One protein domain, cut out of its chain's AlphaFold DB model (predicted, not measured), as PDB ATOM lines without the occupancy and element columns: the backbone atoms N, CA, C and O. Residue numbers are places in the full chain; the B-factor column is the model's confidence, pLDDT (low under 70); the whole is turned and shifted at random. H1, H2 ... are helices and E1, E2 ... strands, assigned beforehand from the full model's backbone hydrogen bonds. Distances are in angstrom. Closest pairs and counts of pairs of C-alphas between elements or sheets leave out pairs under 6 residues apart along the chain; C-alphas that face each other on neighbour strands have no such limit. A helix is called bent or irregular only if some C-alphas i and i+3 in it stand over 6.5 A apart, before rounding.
ATOM      1  N   VAL A   3     209.452 236.975 348.085       87.88
ATOM      2  CA  VAL A   3     208.294 237.444 348.846       87.88
ATOM      3  C   VAL A   3     208.579 238.854 349.346       87.88
ATOM      4  O   VAL A   3     209.640 239.120 349.906       87.88
ATOM      5  N   TYR A   4     207.626 239.756 349.132       87.75
ATOM      6  CA  TYR A   4     207.702 241.150 349.566       87.75
ATOM      7  C   TYR A   4     206.845 241.361 350.806       87.75
ATOM      8  O   TYR A   4     205.847 240.658 350.994       87.75
ATOM      9  N   GLU A   5     207.206 242.347 351.624       87.12
ATOM     10  CA  GLU A   5     206.331 242.799 352.703       87.12
ATOM     11  C   GLU A   5     204.986 243.282 352.136       87.12
ATOM     12  O   GLU A   5     204.921 243.972 351.109       87.12
ATOM     13  N   ARG A   6     203.901 242.926 352.829       88.50
ATOM     14  CA  ARG A   6     202.542 243.386 352.537       88.50
ATOM     15  C   ARG A   6     201.755 243.610 353.826       88.50
ATOM     16  O   ARG A   6     202.044 242.989 354.847       88.50
ATOM     17  N   GLY A   7     200.756 244.486 353.760       86.62
ATOM     18  CA  GLY A   7     199.763 244.646 354.826       86.62
ATOM     19  C   GLY A   7     198.755 243.491 354.872       86.62
ATOM     20  O   GLY A   7     198.726 242.646 353.978       86.62
ATOM     21  N   ASN A   8     197.912 243.480 355.907       87.31
ATOM     22  CA  ASN A   8     196.823 242.513 356.050       87.31
ATOM     23  C   ASN A   8     195.764 242.733 354.948       87.31
ATOM     24  O   ASN A   8     195.164 243.809 354.866       87.31
ATOM     25  N   VAL A   9     195.547 241.699 354.132       90.75
ATOM     26  CA  VAL A   9     194.654 241.725 352.961       90.75
ATOM     27  C   VAL A   9     193.162 241.714 353.313       90.75
ATOM     28  O   VAL A   9     192.349 242.117 352.489       90.75
ATOM     29  N   GLU A  10     192.798 241.351 354.546       88.94
ATOM     30  CA  GLU A  10     191.421 241.451 355.058       88.94
ATOM     31  C   GLU A  10     191.015 242.888 355.376       88.94
ATOM     32  O   GLU A  10     189.832 243.222 355.421       88.94
ATOM     33  N   LYS A  11     191.997 243.760 355.628       88.19
ATOM     34  CA  LYS A  11     191.752 245.149 356.046       88.19
ATOM     35  C   LYS A  11     191.876 246.140 354.899       88.19
ATOM     36  O   LYS A  11     191.347 247.246 354.995       88.19
ATOM     37  N   ALA A  12     192.596 245.776 353.841       86.94
ATOM     38  CA  ALA A  12     192.792 246.611 352.666       86.94
ATOM     39  C   ALA A  12     193.263 245.776 351.461       86.94
ATOM     40  O   ALA A  12     193.880 244.730 351.652       86.94
ATOM     41  N   PRO A  13     193.067 246.266 350.219       85.38
ATOM     42  CA  PRO A  13     193.650 245.647 349.030       85.38
ATOM     43  C   PRO A  13     195.166 245.445 349.155       85.38
ATOM     44  O   PRO A  13     195.857 246.272 349.760       85.38
ATOM     45  N   GLU A  14     195.697 244.381 348.540       86.19
ATOM     46  CA  GLU A  14     197.127 244.072 348.626       86.19
ATOM     47  C   GLU A  14     197.972 245.239 348.089       86.19
ATOM     48  O   GLU A  14     197.809 245.702 346.958       86.19
ATOM     49  N   ARG A  15     198.920 245.697 348.911       84.25
ATOM     50  CA  ARG A  15     199.964 246.646 348.518       84.25
ATOM     51  C   ARG A  15     201.315 246.060 348.882       84.25
ATOM     52  O   ARG A  15     201.680 246.018 350.055       84.25
ATOM     53  N   LEU A  16     202.034 245.596 347.865       82.19
ATOM     54  CA  LEU A  16     203.394 245.097 348.025       82.19
ATOM     55  C   LEU A  16     204.354 246.275 348.180       82.19
ATOM     56  O   LEU A  16     204.408 247.157 347.318       82.19
ATOM     57  N   VAL A  17     205.150 246.257 349.244       82.75
ATOM     58  CA  VAL A  17     206.259 247.196 349.413       82.75
ATOM     59  C   VAL A  17     207.432 246.654 348.602       82.75
ATOM     60  O   VAL A  17     208.243 245.881 349.099       82.75
ATOM     61  N   LYS A  18     207.486 247.006 347.310       76.25
ATOM     62  CA  LYS A  18     208.463 246.452 346.349       76.25
ATOM     63  C   LYS A  18     209.923 246.651 346.772       76.25
ATOM     64  O   LYS A  18     210.765 245.839 346.405       76.25
ATOM     65  N   ASP A  19     210.188 247.673 347.580       75.69
ATOM     66  CA  ASP A  19     211.523 247.998 348.091       75.69
ATOM     67  C   ASP A  19     211.915 247.176 349.333       75.69
ATOM     68  O   ASP A  19     213.043 247.272 349.809       75.69
ATOM     69  N   LYS A  20     211.001 246.350 349.864       83.12
ATOM     70  CA  LYS A  20     211.228 245.511 351.043       83.12
ATOM     71  C   LYS A  20     210.966 244.040 350.744       83.12
ATOM     72  O   LYS A  20     209.829 243.561 350.745       83.12
ATOM     73  N   ILE A  21     212.054 243.319 350.498       83.94
ATOM     74  CA  ILE A  21     212.048 241.862 350.372       83.94
ATOM     75  C   ILE A  21     211.940 241.272 351.779       83.94
ATOM     76  O   ILE A  21     212.825 241.479 352.602       83.94
ATOM     77  N   ALA A  22     210.864 240.529 352.039       83.12
ATOM     78  CA  ALA A  22     210.677 239.803 353.294       83.12
ATOM     79  C   ALA A  22     211.509 238.509 353.331       83.12
ATOM     80  O   ALA A  22     211.917 238.073 354.400       83.12
ATOM     81  N   GLY A  23     211.755 237.889 352.169       85.19
ATOM     82  CA  GLY A  23     212.599 236.700 352.042       85.19
ATOM     83  C   GLY A  23     212.355 235.917 350.751       85.19
ATOM     84  O   GLY A  23     211.659 236.376 349.836       85.19
ATOM     85  N   THR A  24     212.915 234.709 350.668       87.62
ATOM     86  CA  THR A  24     212.731 233.796 349.531       87.62
ATOM     87  C   THR A  24     212.189 232.449 349.983       87.62
ATOM     88  O   THR A  24     212.766 231.816 350.857       87.62
ATOM     89  N   ILE A  25     211.115 231.985 349.340       90.31
ATOM     90  CA  ILE A  25     210.508 230.672 349.606       90.31
ATOM     91  C   ILE A  25     210.728 229.764 348.395       90.31
ATOM     92  O   ILE A  25     210.386 230.142 347.269       90.31
ATOM     93  N   GLU A  26     211.279 228.569 348.595       91.50
ATOM     94  CA  GLU A  26     211.300 227.526 347.565       91.50
ATOM     95  C   GLU A  26     209.870 227.031 347.317       91.50
ATOM     96  O   GLU A  26     209.142 226.708 348.256       91.50
ATOM     97  N   THR A  27     209.436 227.009 346.053       93.75
ATOM     98  CA  THR A  27     208.054 226.649 345.718       93.75
ATOM     99  C   THR A  27     207.965 225.772 344.485       93.75
ATOM    100  O   THR A  27     208.541 226.130 343.453       93.75
ATOM    101  N   TYR A  28     207.110 224.757 344.535       94.19
ATOM    102  CA  TYR A  28     206.609 224.084 343.343       94.19
ATOM    103  C   TYR A  28     205.584 224.967 342.633       94.19
ATOM    104  O   TYR A  28     204.793 225.665 343.273       94.19
ATOM    105  N   ARG A  29     205.611 224.956 341.300       94.50
ATOM    106  CA  ARG A  29     204.654 225.688 340.466       94.50
ATOM    107  C   ARG A  29     203.693 224.697 339.842       94.50
ATOM    108  O   ARG A  29     204.135 223.759 339.188       94.50
ATOM    109  N   PHE A  30     202.402 224.941 340.001       94.94
ATOM    110  CA  PHE A  30     201.369 224.101 339.408       94.94
ATOM    111  C   PHE A  30     200.268 224.960 338.814       94.94
ATOM    112  O   PHE A  30     199.863 225.951 339.416       94.94
ATOM    113  N   SER A  31     199.824 224.627 337.607       94.56
ATOM    114  CA  SER A  31     198.783 225.386 336.915       94.56
ATOM    115  C   SER A  31     197.438 224.728 337.176       94.56
ATOM    116  O   SER A  31     197.273 223.568 336.816       94.56
ATOM    117  N   LEU A  32     196.501 225.458 337.782       94.06
ATOM    118  CA  LEU A  32     195.118 225.007 337.938       94.06
ATOM    119  C   LEU A  32     194.203 225.726 336.956       94.06
ATOM    120  O   LEU A  32     194.386 226.916 336.661       94.06
ATOM    121  N   GLU A  33     193.197 225.009 336.479       94.31
ATOM    122  CA  GLU A  33     192.146 225.574 335.649       94.31
ATOM    123  C   GLU A  33     191.185 226.421 336.482       94.31
ATOM    124  O   GLU A  33     190.931 226.187 337.666       94.31
ATOM    125  N   ARG A  34     190.575 227.414 335.834       92.69
ATOM    126  CA  ARG A  34     189.572 228.276 336.461       92.69
ATOM    127  C   ARG A  34     188.425 227.473 337.074       92.69
ATOM    128  O   ARG A  34     187.940 227.847 338.135       92.69
ATOM    129  N   ALA A  35     187.978 226.404 336.411       93.69
ATOM    130  CA  ALA A  35     186.869 225.587 336.899       93.69
ATOM    131  C   ALA A  35     187.187 224.936 338.256       93.69
ATOM    132  O   ALA A  35     186.331 224.912 339.139       93.69
ATOM    133  N   GLU A  36     188.427 224.487 338.453       94.06
ATOM    134  CA  GLU A  36     188.900 223.906 339.713       94.06
ATOM    135  C   GLU A  36     188.949 224.971 340.814       94.06
ATOM    136  O   GLU A  36     188.399 224.772 341.896       94.06
ATOM    137  N   LEU A  37     189.516 226.146 340.515       93.75
ATOM    138  CA  LEU A  37     189.609 227.256 341.470       93.75
ATOM    139  C   LEU A  37     188.229 227.757 341.916       93.75
ATOM    140  O   LEU A  37     187.989 227.914 343.110       93.75
ATOM    141  N   VAL A  38     187.302 227.936 340.971       92.00
ATOM    142  CA  VAL A  38     185.916 228.340 341.263       92.00
ATOM    143  C   VAL A  38     185.189 227.266 342.074       92.00
ATOM    144  O   VAL A  38     184.371 227.590 342.934       92.00
ATOM    145  N   THR A  39     185.476 225.986 341.831       93.38
ATOM    146  CA  THR A  39     184.894 224.896 342.625       93.38
ATOM    147  C   THR A  39     185.353 224.981 344.076       93.38
ATOM    148  O   THR A  39     184.518 224.941 344.976       93.38
ATOM    149  N   VAL A  40     186.653 225.177 344.311       94.50
ATOM    150  CA  VAL A  40     187.198 225.321 345.668       94.50
ATOM    151  C   VAL A  40     186.660 226.568 346.368       94.50
ATOM    152  O   VAL A  40     186.274 226.487 347.532       94.50
ATOM    153  N   GLU A  41     186.564 227.701 345.669       91.44
ATOM    154  CA  GLU A  41     185.951 228.923 346.208       91.44
ATOM    155  C   GLU A  41     184.514 228.656 346.693       91.44
ATOM    156  O   GLU A  41     184.149 229.015 347.813       91.44
ATOM    157  N   ARG A  42     183.714 227.940 345.892       91.44
ATOM    158  CA  ARG A  42     182.320 227.592 346.219       91.44
ATOM    159  C   ARG A  42     182.171 226.627 347.391       91.44
ATOM    160  O   ARG A  42     181.116 226.622 348.019       91.44
ATOM    161  N   MET A  43     183.189 225.825 347.701       91.94
ATOM    162  CA  MET A  43     183.182 224.975 348.901       91.94
ATOM    163  C   MET A  43     183.252 225.800 350.196       91.94
ATOM    164  O   MET A  43     182.940 225.285 351.271       91.94
ATOM    165  N   GLY A  44     183.615 227.082 350.097       89.44
ATOM    166  CA  GLY A  44     183.717 227.994 351.226       89.44
ATOM    167  C   GLY A  44     184.955 227.738 352.083       89.44
ATOM    168  O   GLY A  44     185.711 226.793 351.892       89.44
ATOM    169  N   VAL A  45     185.185 228.617 353.053       90.88
ATOM    170  CA  VAL A  45     186.425 228.622 353.849       90.88
ATOM    171  C   VAL A  45     186.440 227.597 354.987       90.88
ATOM    172  O   VAL A  45     187.514 227.264 355.486       90.88
ATOM    173  N   GLY A  46     185.273 227.080 355.390       89.00
ATOM    174  CA  GLY A  46     185.112 226.254 356.593       89.00
ATOM    175  C   GLY A  46     185.712 224.849 356.503       89.00
ATOM    176  O   GLY A  46     186.060 224.275 357.535       89.00
ATOM    177  N   VAL A  47     185.885 224.312 355.292       91.00
ATOM    178  CA  VAL A  47     186.554 223.027 355.048       91.00
ATOM    179  C   VAL A  47     187.817 223.292 354.230       91.00
ATOM    180  O   VAL A  47     187.713 223.801 353.116       91.00
ATOM    181  N   PRO A  48     189.015 222.977 354.752       95.31
ATOM    182  CA  PRO A  48     190.249 223.228 354.023       95.31
ATOM    183  C   PRO A  48     190.408 222.222 352.880       95.31
ATOM    184  O   PRO A  48     190.480 221.015 353.106       95.31
ATOM    185  N   VAL A  49     190.518 222.725 351.654       96.75
ATOM    186  CA  VAL A  49     190.909 221.945 350.479       96.75
ATOM    187  C   VAL A  49     192.413 222.084 350.296       96.75
ATOM    188  O   VAL A  49     192.932 223.195 350.173       96.75
ATOM    189  N   LEU A  50     193.124 220.960 350.300       97.31
ATOM    190  CA  LEU A  50     194.576 220.925 350.146       97.31
ATOM    191  C   LEU A  50     194.940 220.495 348.724       97.31
ATOM    192  O   LEU A  50     194.519 219.432 348.275       97.31
ATOM    193  N   LEU A  51     195.754 221.297 348.038       97.19
ATOM    194  CA  LEU A  51     196.470 220.850 346.845       97.19
ATOM    195  C   LEU A  51     197.768 220.198 347.300       97.19
ATOM    196  O   LEU A  51     198.572 220.858 347.959       97.19
ATOM    197  N   VAL A  52     197.969 218.935 346.932       97.19
ATOM    198  CA  VAL A  52     199.179 218.169 347.243       97.19
ATOM    199  C   VAL A  52     199.916 217.856 345.948       97.19
ATOM    200  O   VAL A  52     199.309 217.380 344.991       97.19
ATOM    201  N   ILE A  53     201.222 218.105 345.923       95.62
ATOM    202  CA  ILE A  53     202.120 217.703 344.839       95.62
ATOM    203  C   ILE A  53     203.080 216.655 345.374       95.62
ATOM    204  O   ILE A  53     203.712 216.868 346.409       95.62
ATOM    205  N   ALA A  54     203.198 215.549 344.645       95.25
ATOM    206  CA  ALA A  54     204.206 214.530 344.876       95.25
ATOM    207  C   ALA A  54     205.395 214.767 343.938       95.25
ATOM    208  O   ALA A  54     205.248 214.721 342.716       95.25
ATOM    209  N   ASP A  55     206.563 215.017 344.518       93.12
ATOM    210  CA  ASP A  55     207.840 215.003 343.818       93.12
ATOM    211  C   ASP A  55     208.429 213.592 343.928       93.12
ATOM    212  O   ASP A  55     208.829 213.152 345.009       93.12
ATOM    213  N   LEU A  56     208.417 212.864 342.810       93.44
ATOM    214  CA  LEU A  56     208.870 211.475 342.755       93.44
ATOM    215  C   LEU A  56     210.395 211.351 342.802       93.44
ATOM    216  O   LEU A  56     210.896 210.331 343.265       93.44
ATOM    217  N   GLU A  57     211.119 212.369 342.335       92.19
ATOM    218  CA  GLU A  57     212.583 212.377 342.325       92.19
ATOM    219  C   GLU A  57     213.114 212.661 343.730       92.19
ATOM    220  O   GLU A  57     213.941 211.913 344.247       92.19
ATOM    221  N   ALA A  58     212.557 213.676 344.394       89.62
ATOM    222  CA  ALA A  58     212.899 214.010 345.775       89.62
ATOM    223  C   ALA A  58     212.165 213.146 346.825       89.62
ATOM    224  O   ALA A  58     212.362 213.347 348.020       89.62
ATOM    225  N   GLN A  59     211.301 212.215 346.396       92.81
ATOM    226  CA  GLN A  59     210.462 211.354 347.246       92.81
ATOM    227  C   GLN A  59     209.698 212.099 348.354       92.81
ATOM    228  O   GLN A  59     209.546 211.600 349.470       92.81
ATOM    229  N   ARG A  60     209.178 213.290 348.048       93.00
ATOM    230  CA  ARG A  60     208.493 214.148 349.026       93.00
ATOM    231  C   ARG A  60     207.152 214.646 348.513       93.00
ATOM    232  O   ARG A  60     206.951 214.828 347.317       93.00
ATOM    233  N   CYS A  61     206.221 214.891 349.431       96.06
ATOM    234  CA  CYS A  61     204.910 215.458 349.116       96.06
ATOM    235  C   CYS A  61     204.757 216.813 349.798       96.06
ATOM    236  O   CYS A  61     204.894 216.898 351.017       96.06
ATOM    237  N   CYS A  62     204.442 217.851 349.030       96.38
ATOM    238  CA  CYS A  62     204.249 219.212 349.532       96.38
ATOM    239  C   CYS A  62     202.809 219.664 349.318       96.38
ATOM    240  O   CYS A  62     202.157 219.210 348.375       96.38
ATOM    241  N   PHE A  63     202.305 220.572 350.154       97.50
ATOM    242  CA  PHE A  63     200.918 221.020 350.043       97.50
ATOM    243  C   PHE A  63     200.686 222.509 350.304       97.50
ATOM    244  O   PHE A  63     201.501 223.218 350.896       97.50
ATOM    245  N   VAL A  64     199.519 222.987 349.870       97.44
ATOM    246  CA  VAL A  64     198.990 224.315 350.200       97.44
ATOM    247  C   VAL A  64     197.473 224.246 350.367       97.44
ATOM    248  O   VAL A  64     196.809 223.474 349.674       97.44
ATOM    249  N   CYS A  65     196.902 225.048 351.270       97.38
ATOM    250  CA  CYS A  65     195.450 225.185 351.358       97.38
ATOM    251  C   CYS A  65     194.944 226.104 350.244       97.38
ATOM    252  O   CYS A  65     195.248 227.296 350.228       97.38
ATOM    253  N   LEU A  66     194.171 225.548 349.312       96.81
ATOM    254  CA  LEU A  66     193.666 226.278 348.153       96.81
ATOM    255  C   LEU A  66     192.645 227.344 348.536       96.81
ATOM    256  O   LEU A  66     192.706 228.427 347.972       96.81
ATOM    257  N   ASN A  67     191.751 227.090 349.497       95.38
ATOM    258  CA  ASN A  67     190.765 228.091 349.924       95.38
ATOM    259  C   ASN A  67     191.463 229.351 350.443       95.38
ATOM    260  O   ASN A  67     191.123 230.458 350.038       95.38
ATOM    261  N   ASP A  68     192.478 229.183 351.292       96.06
ATOM    262  CA  ASP A  68     193.232 230.317 351.826       96.06
ATOM    263  C   ASP A  68     194.129 230.950 350.764       96.06
ATOM    264  O   ASP A  68     194.277 232.165 350.735       96.06
ATOM    265  N   TYR A  69     194.700 230.158 349.855       95.94
ATOM    266  CA  TYR A  69     195.481 230.694 348.743       95.94
ATOM    267  C   TYR A  69     194.616 231.553 347.809       95.94
ATOM    268  O   TYR A  69     195.038 232.628 347.382       95.94
ATOM    269  N   ILE A  70     193.402 231.101 347.488       94.00
ATOM    270  CA  ILE A  70     192.458 231.854 346.660       94.00
ATOM    271  C   ILE A  70     192.129 233.185 347.341       94.00
ATOM    272  O   ILE A  70     192.324 234.244 346.746       94.00
ATOM    273  N   ASP A  71     191.722 233.112 348.602       93.19
ATOM    274  CA  ASP A  71     191.222 234.239 349.383       93.19
ATOM    275  C   ASP A  71     192.316 235.256 349.748       93.19
ATOM    276  O   ASP A  71     192.163 236.453 349.535       93.19
ATOM    277  N   LYS A  72     193.479 234.792 350.217       93.69
ATOM    278  CA  LYS A  72     194.549 235.661 350.739       93.69
ATOM    279  C   LYS A  72     195.613 236.020 349.699       93.69
ATOM    280  O   LYS A  72     196.454 236.887 349.960       93.69
ATOM    281  N   ILE A  73     195.657 235.344 348.546       93.19
ATOM    282  CA  ILE A  73     196.671 235.585 347.502       93.19
ATOM    283  C   ILE A  73     196.039 235.863 346.140       93.19
ATOM    284  O   ILE A  73     196.340 236.903 345.557       93.19
ATOM    285  N   LEU A  74     195.213 234.962 345.593       91.81
ATOM    286  CA  LEU A  74     194.746 235.111 344.207       91.81
ATOM    287  C   LEU A  74     193.818 236.305 344.030       91.81
ATOM    288  O   LEU A  74     194.094 237.119 343.147       91.81
ATOM    289  N   ILE A  75     192.769 236.406 344.850       90.81
ATOM    290  CA  ILE A  75     191.770 237.477 344.772       90.81
ATOM    291  C   ILE A  75     192.420 238.847 345.044       90.81
ATOM    292  O   ILE A  75     192.289 239.728 344.192       90.81
ATOM    293  N   PRO A  76     193.217 239.046 346.118       90.44
ATOM    294  CA  PRO A  76     193.845 240.340 346.380       90.44
ATOM    295  C   PRO A  76     194.830 240.782 345.289       90.44
ATOM    296  O   PRO A  76     194.955 241.975 345.026       90.44
ATOM    297  N   ARG A  77     195.523 239.839 344.631       87.25
ATOM    298  CA  ARG A  77     196.465 240.133 343.530       87.25
ATOM    299  C   ARG A  77     195.797 240.319 342.182       87.25
ATOM    300  O   ARG A  77     196.356 240.961 341.296       87.25
ATOM    301  N   ASN A  78     194.662 239.667 341.981       85.81
ATOM    302  CA  ASN A  78     193.952 239.630 340.716       85.81
ATOM    303  C   ASN A  78     192.453 239.741 341.014       85.81
ATOM    304  O   ASN A  78     191.798 238.709 341.138       85.81
ATOM    305  N   PRO A  79     191.893 240.959 341.077       77.31
ATOM    306  CA  PRO A  79     190.457 241.134 341.283       77.31
ATOM    307  C   PRO A  79     189.627 240.339 340.258       77.31
ATOM    308  O   PRO A  79     188.703 239.624 340.626       77.31
ATOM    309  N   ASP A  80     190.069 240.321 338.995       79.81
ATOM    310  CA  ASP A  80     189.474 239.515 337.921       79.81
ATOM    311  C   ASP A  80     190.213 238.182 337.718       79.81
ATOM    312  O   ASP A  80     190.602 237.809 336.601       79.81
ATOM    313  N   TYR A  81     190.487 237.438 338.796       79.62
ATOM    314  CA  TYR A  81     191.264 236.202 338.663       79.62
ATOM    315  C   TYR A  81     190.586 235.188 337.716       79.62
ATOM    316  O   TYR A  81     191.296 234.494 336.976       79.62
ATOM    317  N   GLN A  82     189.247 235.214 337.658       79.75
ATOM    318  CA  GLN A  82     188.374 234.391 336.812       79.75
ATOM    319  C   GLN A  82     188.398 234.750 335.311       79.75
ATOM    320  O   GLN A  82     187.854 234.002 334.495       79.75
ATOM    321  N   ALA A  83     189.025 235.864 334.914       82.94
ATOM    322  CA  ALA A  83     189.133 236.243 333.502       82.94
ATOM    323  C   ALA A  83     190.083 235.328 332.709       82.94
ATOM    324  O   ALA A  83     189.960 235.203 331.493       82.94
ATOM    325  N   LYS A  84     191.040 234.678 333.384       85.94
ATOM    326  CA  LYS A  84     191.986 233.752 332.746       85.94
ATOM    327  C   LYS A  84     191.499 232.312 332.853       85.94
ATOM    328  O   LYS A  84     190.891 231.931 333.848       85.94
ATOM    329  N   ALA A  85     191.824 231.508 331.840       87.69
ATOM    330  CA  ALA A  85     191.482 230.087 331.801       87.69
ATOM    331  C   ALA A  85     192.211 229.266 332.878       87.69
ATOM    332  O   ALA A  85     191.652 228.296 333.379       87.69
ATOM    333  N   SER A  86     193.424 229.671 333.262       91.56
ATOM    334  CA  SER A  86     194.227 229.009 334.292       91.56
ATOM    335  C   SER A  86     195.070 230.001 335.096       91.56
ATOM    336  O   SER A  86     195.308 231.142 334.674       91.56
ATOM    337  N   ARG A  87     195.511 229.576 336.284       92.25
ATOM    338  CA  ARG A  87     196.411 230.332 337.165       92.25
ATOM    339  C   ARG A  87     197.473 229.413 337.760       92.25
ATOM    340  O   ARG A  87     197.185 228.296 338.177       92.25
ATOM    341  N   THR A  88     198.700 229.920 337.841       93.12
ATOM    342  CA  THR A  88     199.799 229.234 338.522       93.12
ATOM    343  C   THR A  88     199.714 229.449 340.028       93.12
ATOM    344  O   THR A  88     199.729 230.584 340.505       93.12
ATOM    345  N   ILE A  89     199.659 228.346 340.761       95.12
ATOM    346  CA  ILE A  89     199.738 228.261 342.213       95.12
ATOM    347  C   ILE A  89     201.176 227.948 342.608       95.12
ATOM    348  O   ILE A  89     201.866 227.157 341.960       95.12
ATOM    349  N   HIS A  90     201.616 228.578 343.692       95.50
ATOM    350  CA  HIS A  90     202.926 228.359 344.288       95.50
ATOM    351  C   HIS A  90     202.767 227.581 345.591       95.50
ATOM    352  O   HIS A  90     202.164 228.092 346.534       95.50
ATOM    353  N   LEU A  91     203.309 226.367 345.647       95.06
ATOM    354  CA  LEU A  91     203.266 225.517 346.834       95.06
ATOM    355  C   LEU A  91     204.612 225.597 347.557       95.06
ATOM    356  O   LEU A  91     205.613 225.228 346.944       95.06
ATOM    357  N   PRO A  92     204.671 226.056 348.817       94.62
ATOM    358  CA  PRO A  92     205.910 226.077 349.590       94.62
ATOM    359  C   PRO A  92     206.488 224.667 349.762       94.62
ATOM    360  O   PRO A  92     205.798 223.783 350.266       94.62
ATOM    361  N   ALA A  93     207.756 224.456 349.393       93.12
ATOM    362  CA  ALA A  93     208.436 223.169 349.577       93.12
ATOM    363  C   ALA A  93     208.595 222.804 351.065       93.12
ATOM    364  O   ALA A  93     208.615 221.635 351.425       93.12
ATOM    365  N   ILE A  94     208.633 223.814 351.940       92.56
ATOM    366  CA  ILE A  94     208.682 223.646 353.398       92.56
ATOM    367  C   ILE A  94     207.396 223.039 353.986       92.56
ATOM    368  O   ILE A  94     207.430 222.452 355.065       92.56
ATOM    369  N   ASN A  95     206.262 223.121 353.278       94.38
ATOM    370  CA  ASN A  95     205.025 222.427 353.653       94.38
ATOM    371  C   ASN A  95     205.082 220.949 353.241       94.38
ATOM    372  O   ASN A  95     204.155 220.420 352.625       94.38
ATOM    373  N   GLU A  96     206.189 220.282 353.536       95.44
ATOM    374  CA  GLU A  96     206.373 218.873 353.236       95.44
ATOM    375  C   GLU A  96     205.643 218.019 354.274       95.44
ATOM    376  O   GLU A  96     205.885 218.168 355.471       95.44
ATOM    377  N   ILE A  97     204.798 217.084 353.838       94.81
ATOM    378  CA  ILE A  97     203.998 216.203 354.709       94.81
ATOM    379  C   ILE A  97     204.873 215.428 355.709       94.81
ATOM    380  O   ILE A  97     204.466 215.236 356.853       94.81
ATOM    381  N   GLY A  98     206.070 214.998 355.295       91.81
ATOM    382  CA  GLY A  98     207.018 214.270 356.144       91.81
ATOM    383  C   GLY A  98     207.695 215.131 357.214       91.81
ATOM    384  O   GLY A  98     208.193 214.598 358.205       91.81
ATOM    385  N   SER A  99     207.681 216.456 357.056       92.44
ATOM    386  CA  SER A  99     208.353 217.391 357.958       92.44
ATOM    387  C   SER A  99     207.518 217.727 359.198       92.44
ATOM    388  O   SER A  99     206.289 217.648 359.198       92.44
ATOM    389  N   MET A 100     208.184 218.202 360.255       90.75
ATOM    390  CA  MET A 100     207.513 218.699 361.462       90.75
ATOM    391  C   MET A 100     206.533 219.843 361.148       90.75
ATOM    392  O   MET A 100     205.423 219.876 361.684       90.75
ATOM    393  N   ILE A 101     206.921 220.760 360.255       90.25
ATOM    394  CA  ILE A 101     206.098 221.907 359.849       90.25
ATOM    395  C   ILE A 101     204.854 221.418 359.109       90.25
ATOM    396  O   ILE A 101     203.740 221.783 359.482       90.25
ATOM    397  N   GLY A 102     205.017 220.535 358.120       93.50
ATOM    398  CA  GLY A 102     203.892 219.985 357.370       93.50
ATOM    399  C   GLY A 102     202.935 219.172 358.239       93.50
ATOM    400  O   GLY A 102     201.725 219.352 358.136       93.50
ATOM    401  N   GLN A 103     203.433 218.350 359.166       93.00
ATOM    402  CA  GLN A 103     202.563 217.632 360.107       93.00
ATOM    403  C   GLN A 103     201.785 218.585 361.022       93.00
ATOM    404  O   GLN A 103     200.592 218.384 361.258       93.00
ATOM    405  N   THR A 104     202.438 219.641 361.511       91.69
ATOM    406  CA  THR A 104     201.797 220.671 362.339       91.69
ATOM    407  C   THR A 104     200.720 221.414 361.547       91.69
ATOM    408  O   THR A 104     199.601 221.592 362.030       91.69
ATOM    409  N   ALA A 105     201.012 221.764 360.294       93.44
ATOM    410  CA  ALA A 105     200.065 222.363 359.366       93.44
ATOM    411  C   ALA A 105     198.860 221.459 359.083       93.44
ATOM    412  O   ALA A 105     197.721 221.919 359.135       93.44
ATOM    413  N   LEU A 227     200.948 229.768 353.864       95.12
ATOM    414  CA  LEU A 227     200.925 230.288 352.502       95.12
ATOM    415  C   LEU A 227     202.295 230.870 352.119       95.12
ATOM    416  O   LEU A 227     203.077 231.233 352.988       95.12
ATOM    417  N   PRO A 228     202.625 231.028 350.825       93.38
ATOM    418  CA  PRO A 228     203.856 231.708 350.413       93.38
ATOM    419  C   PRO A 228     203.734 233.240 350.555       93.38
ATOM    420  O   PRO A 228     203.703 233.973 349.561       93.38
ATOM    421  N   THR A 229     203.624 233.731 351.792       93.00
ATOM    422  CA  THR A 229     203.461 235.155 352.135       93.00
ATOM    423  C   THR A 229     204.519 235.609 353.139       93.00
ATOM    424  O   THR A 229     205.210 234.798 353.754       93.00
ATOM    425  N   SER A 230     204.669 236.927 353.305       90.06
ATOM    426  CA  SER A 230     205.616 237.489 354.274       90.06
ATOM    427  C   SER A 230     205.237 237.141 355.712       90.06
ATOM    428  O   SER A 230     206.115 236.974 356.550       90.06
ATOM    429  N   LEU A 231     203.939 236.995 356.002       90.56
ATOM    430  CA  LEU A 231     203.473 236.609 357.331       90.56
ATOM    431  C   LEU A 231     203.878 235.173 357.670       90.56
ATOM    432  O   LEU A 231     204.340 234.920 358.779       90.56
ATOM    433  N   ALA A 232     203.762 234.253 356.711       90.19
ATOM    434  CA  ALA A 232     204.171 232.865 356.895       90.19
ATOM    435  C   ALA A 232     205.671 232.726 357.190       90.19
ATOM    436  O   ALA A 232     206.047 231.940 358.055       90.19
ATOM    437  N   LEU A 233     206.522 233.533 356.540       88.94
ATOM    438  CA  LEU A 233     207.963 233.570 356.825       88.94
ATOM    439  C   LEU A 233     208.259 233.846 358.301       88.94
ATOM    440  O   LEU A 233     209.101 233.190 358.903       88.94
TER     441      LEU A 233
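AT A GLANCE: This is residues 3 to 105 and 227 to 233 of the 244 residues of an uncharacterized protein of Nitrobacter sp. Nb-311A (UniProt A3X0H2). A two-stranded antiparallel ribbon, E3 and E6, runs through the body, with the hairpin E4 and E5 packed beside E6 through E5, and with H2 near E6. H1 follows E3 at one end of this ribbon and meets the first residues of H2; a second hairpin, E1 and E2, lies off to another side with the short H4 packed on it, and H3 lies beyond E5. The printed part has 110 residues, with four named helices and six named strands in the order E1 E2 E3 H1 E4 E5 H2 E6 H3 H4, and its three sheets have two antiparallel strands each. The class is mixed, helices and strands; the whole is compact, with a radius of gyration of the C-alphas of 14.2 A and spans of 38 by 34 by 25 A.

HOW THE PARTS SIT: Look first at E3, residues 27 to 33, and E6, residues 86 to 92, antiparallel at 153 degrees, where N 30 and O 89 are 3.0 A apart, within hydrogen-bond range. E5, residues 60 to 65, and E6 have 6 pairs of C-alphas within 8 A, the closest those of Val 64 and Leu 91 at 5.6 A. E5 forms a hairpin with E4, residues 50 to 55, antiparallel at 159 degrees, with N 53 and O 62 2.8 A apart. H2, residues 66 to 77, and E6 are near each other, with 10 pairs of C-alphas within 10 A. H2 touches H1, residues 34 to 42, with its residues 66 to 70 alone; the closest C-alphas are those of Glu 41 and Asn 67, 6.1 A. These two run opposite ways at a steep tilt of 69.8 degrees, only just short of about perpendicular. H3, residues 100 to 105, comes closest to E5 at the C-alphas of Gly 102 and Cys 62, 7.9 A. Then find the hairpin of E1, residues 3 to 6, and E2, residues 16 to 24, antiparallel at 134 degrees, with N 5 and O 20 3.0 A apart; E2 bends by 103 degrees at residue 19. The C-alphas of Ser 230 in H4, residues 230 to 233, and Glu 5 are 5.6 A apart. E2 is apart from E6. Every O i to N i+4 pair is within hydrogen-bond range in H1 and H3, and 6 of 8 are in H2; H4 is too short for such a pair.

IN THESE COORDINATES: Find C-alpha 3, where E1 begins, at (208.294, 237.444, 348.846). E3 runs 18.9 A from C-alpha 27 at (208.054, 226.649, 345.718), and E6 runs 19.5 A. E5 is 17.2 A long, E4 15.8 A, H2 14.9 A, E2 14.7 A and H1 12.2 A. H2 is irregular, but only just: C-alphas 72 and 75 are 6.8 A apart. H4 ends at C-alpha 233, (207.963, 233.570, 356.825).

THE WHOLE: The two C-alphas farthest apart, those of Lys 11 and Glu 57, are 41.2 A apart. Residues 106 to 226 are not printed, and C-alphas 105 and 227 across this cut are 10.5 A apart. Of the links that are printed whole, none is long. No printed residue has a pLDDT under 70, and the mean of the printed part is 90.9.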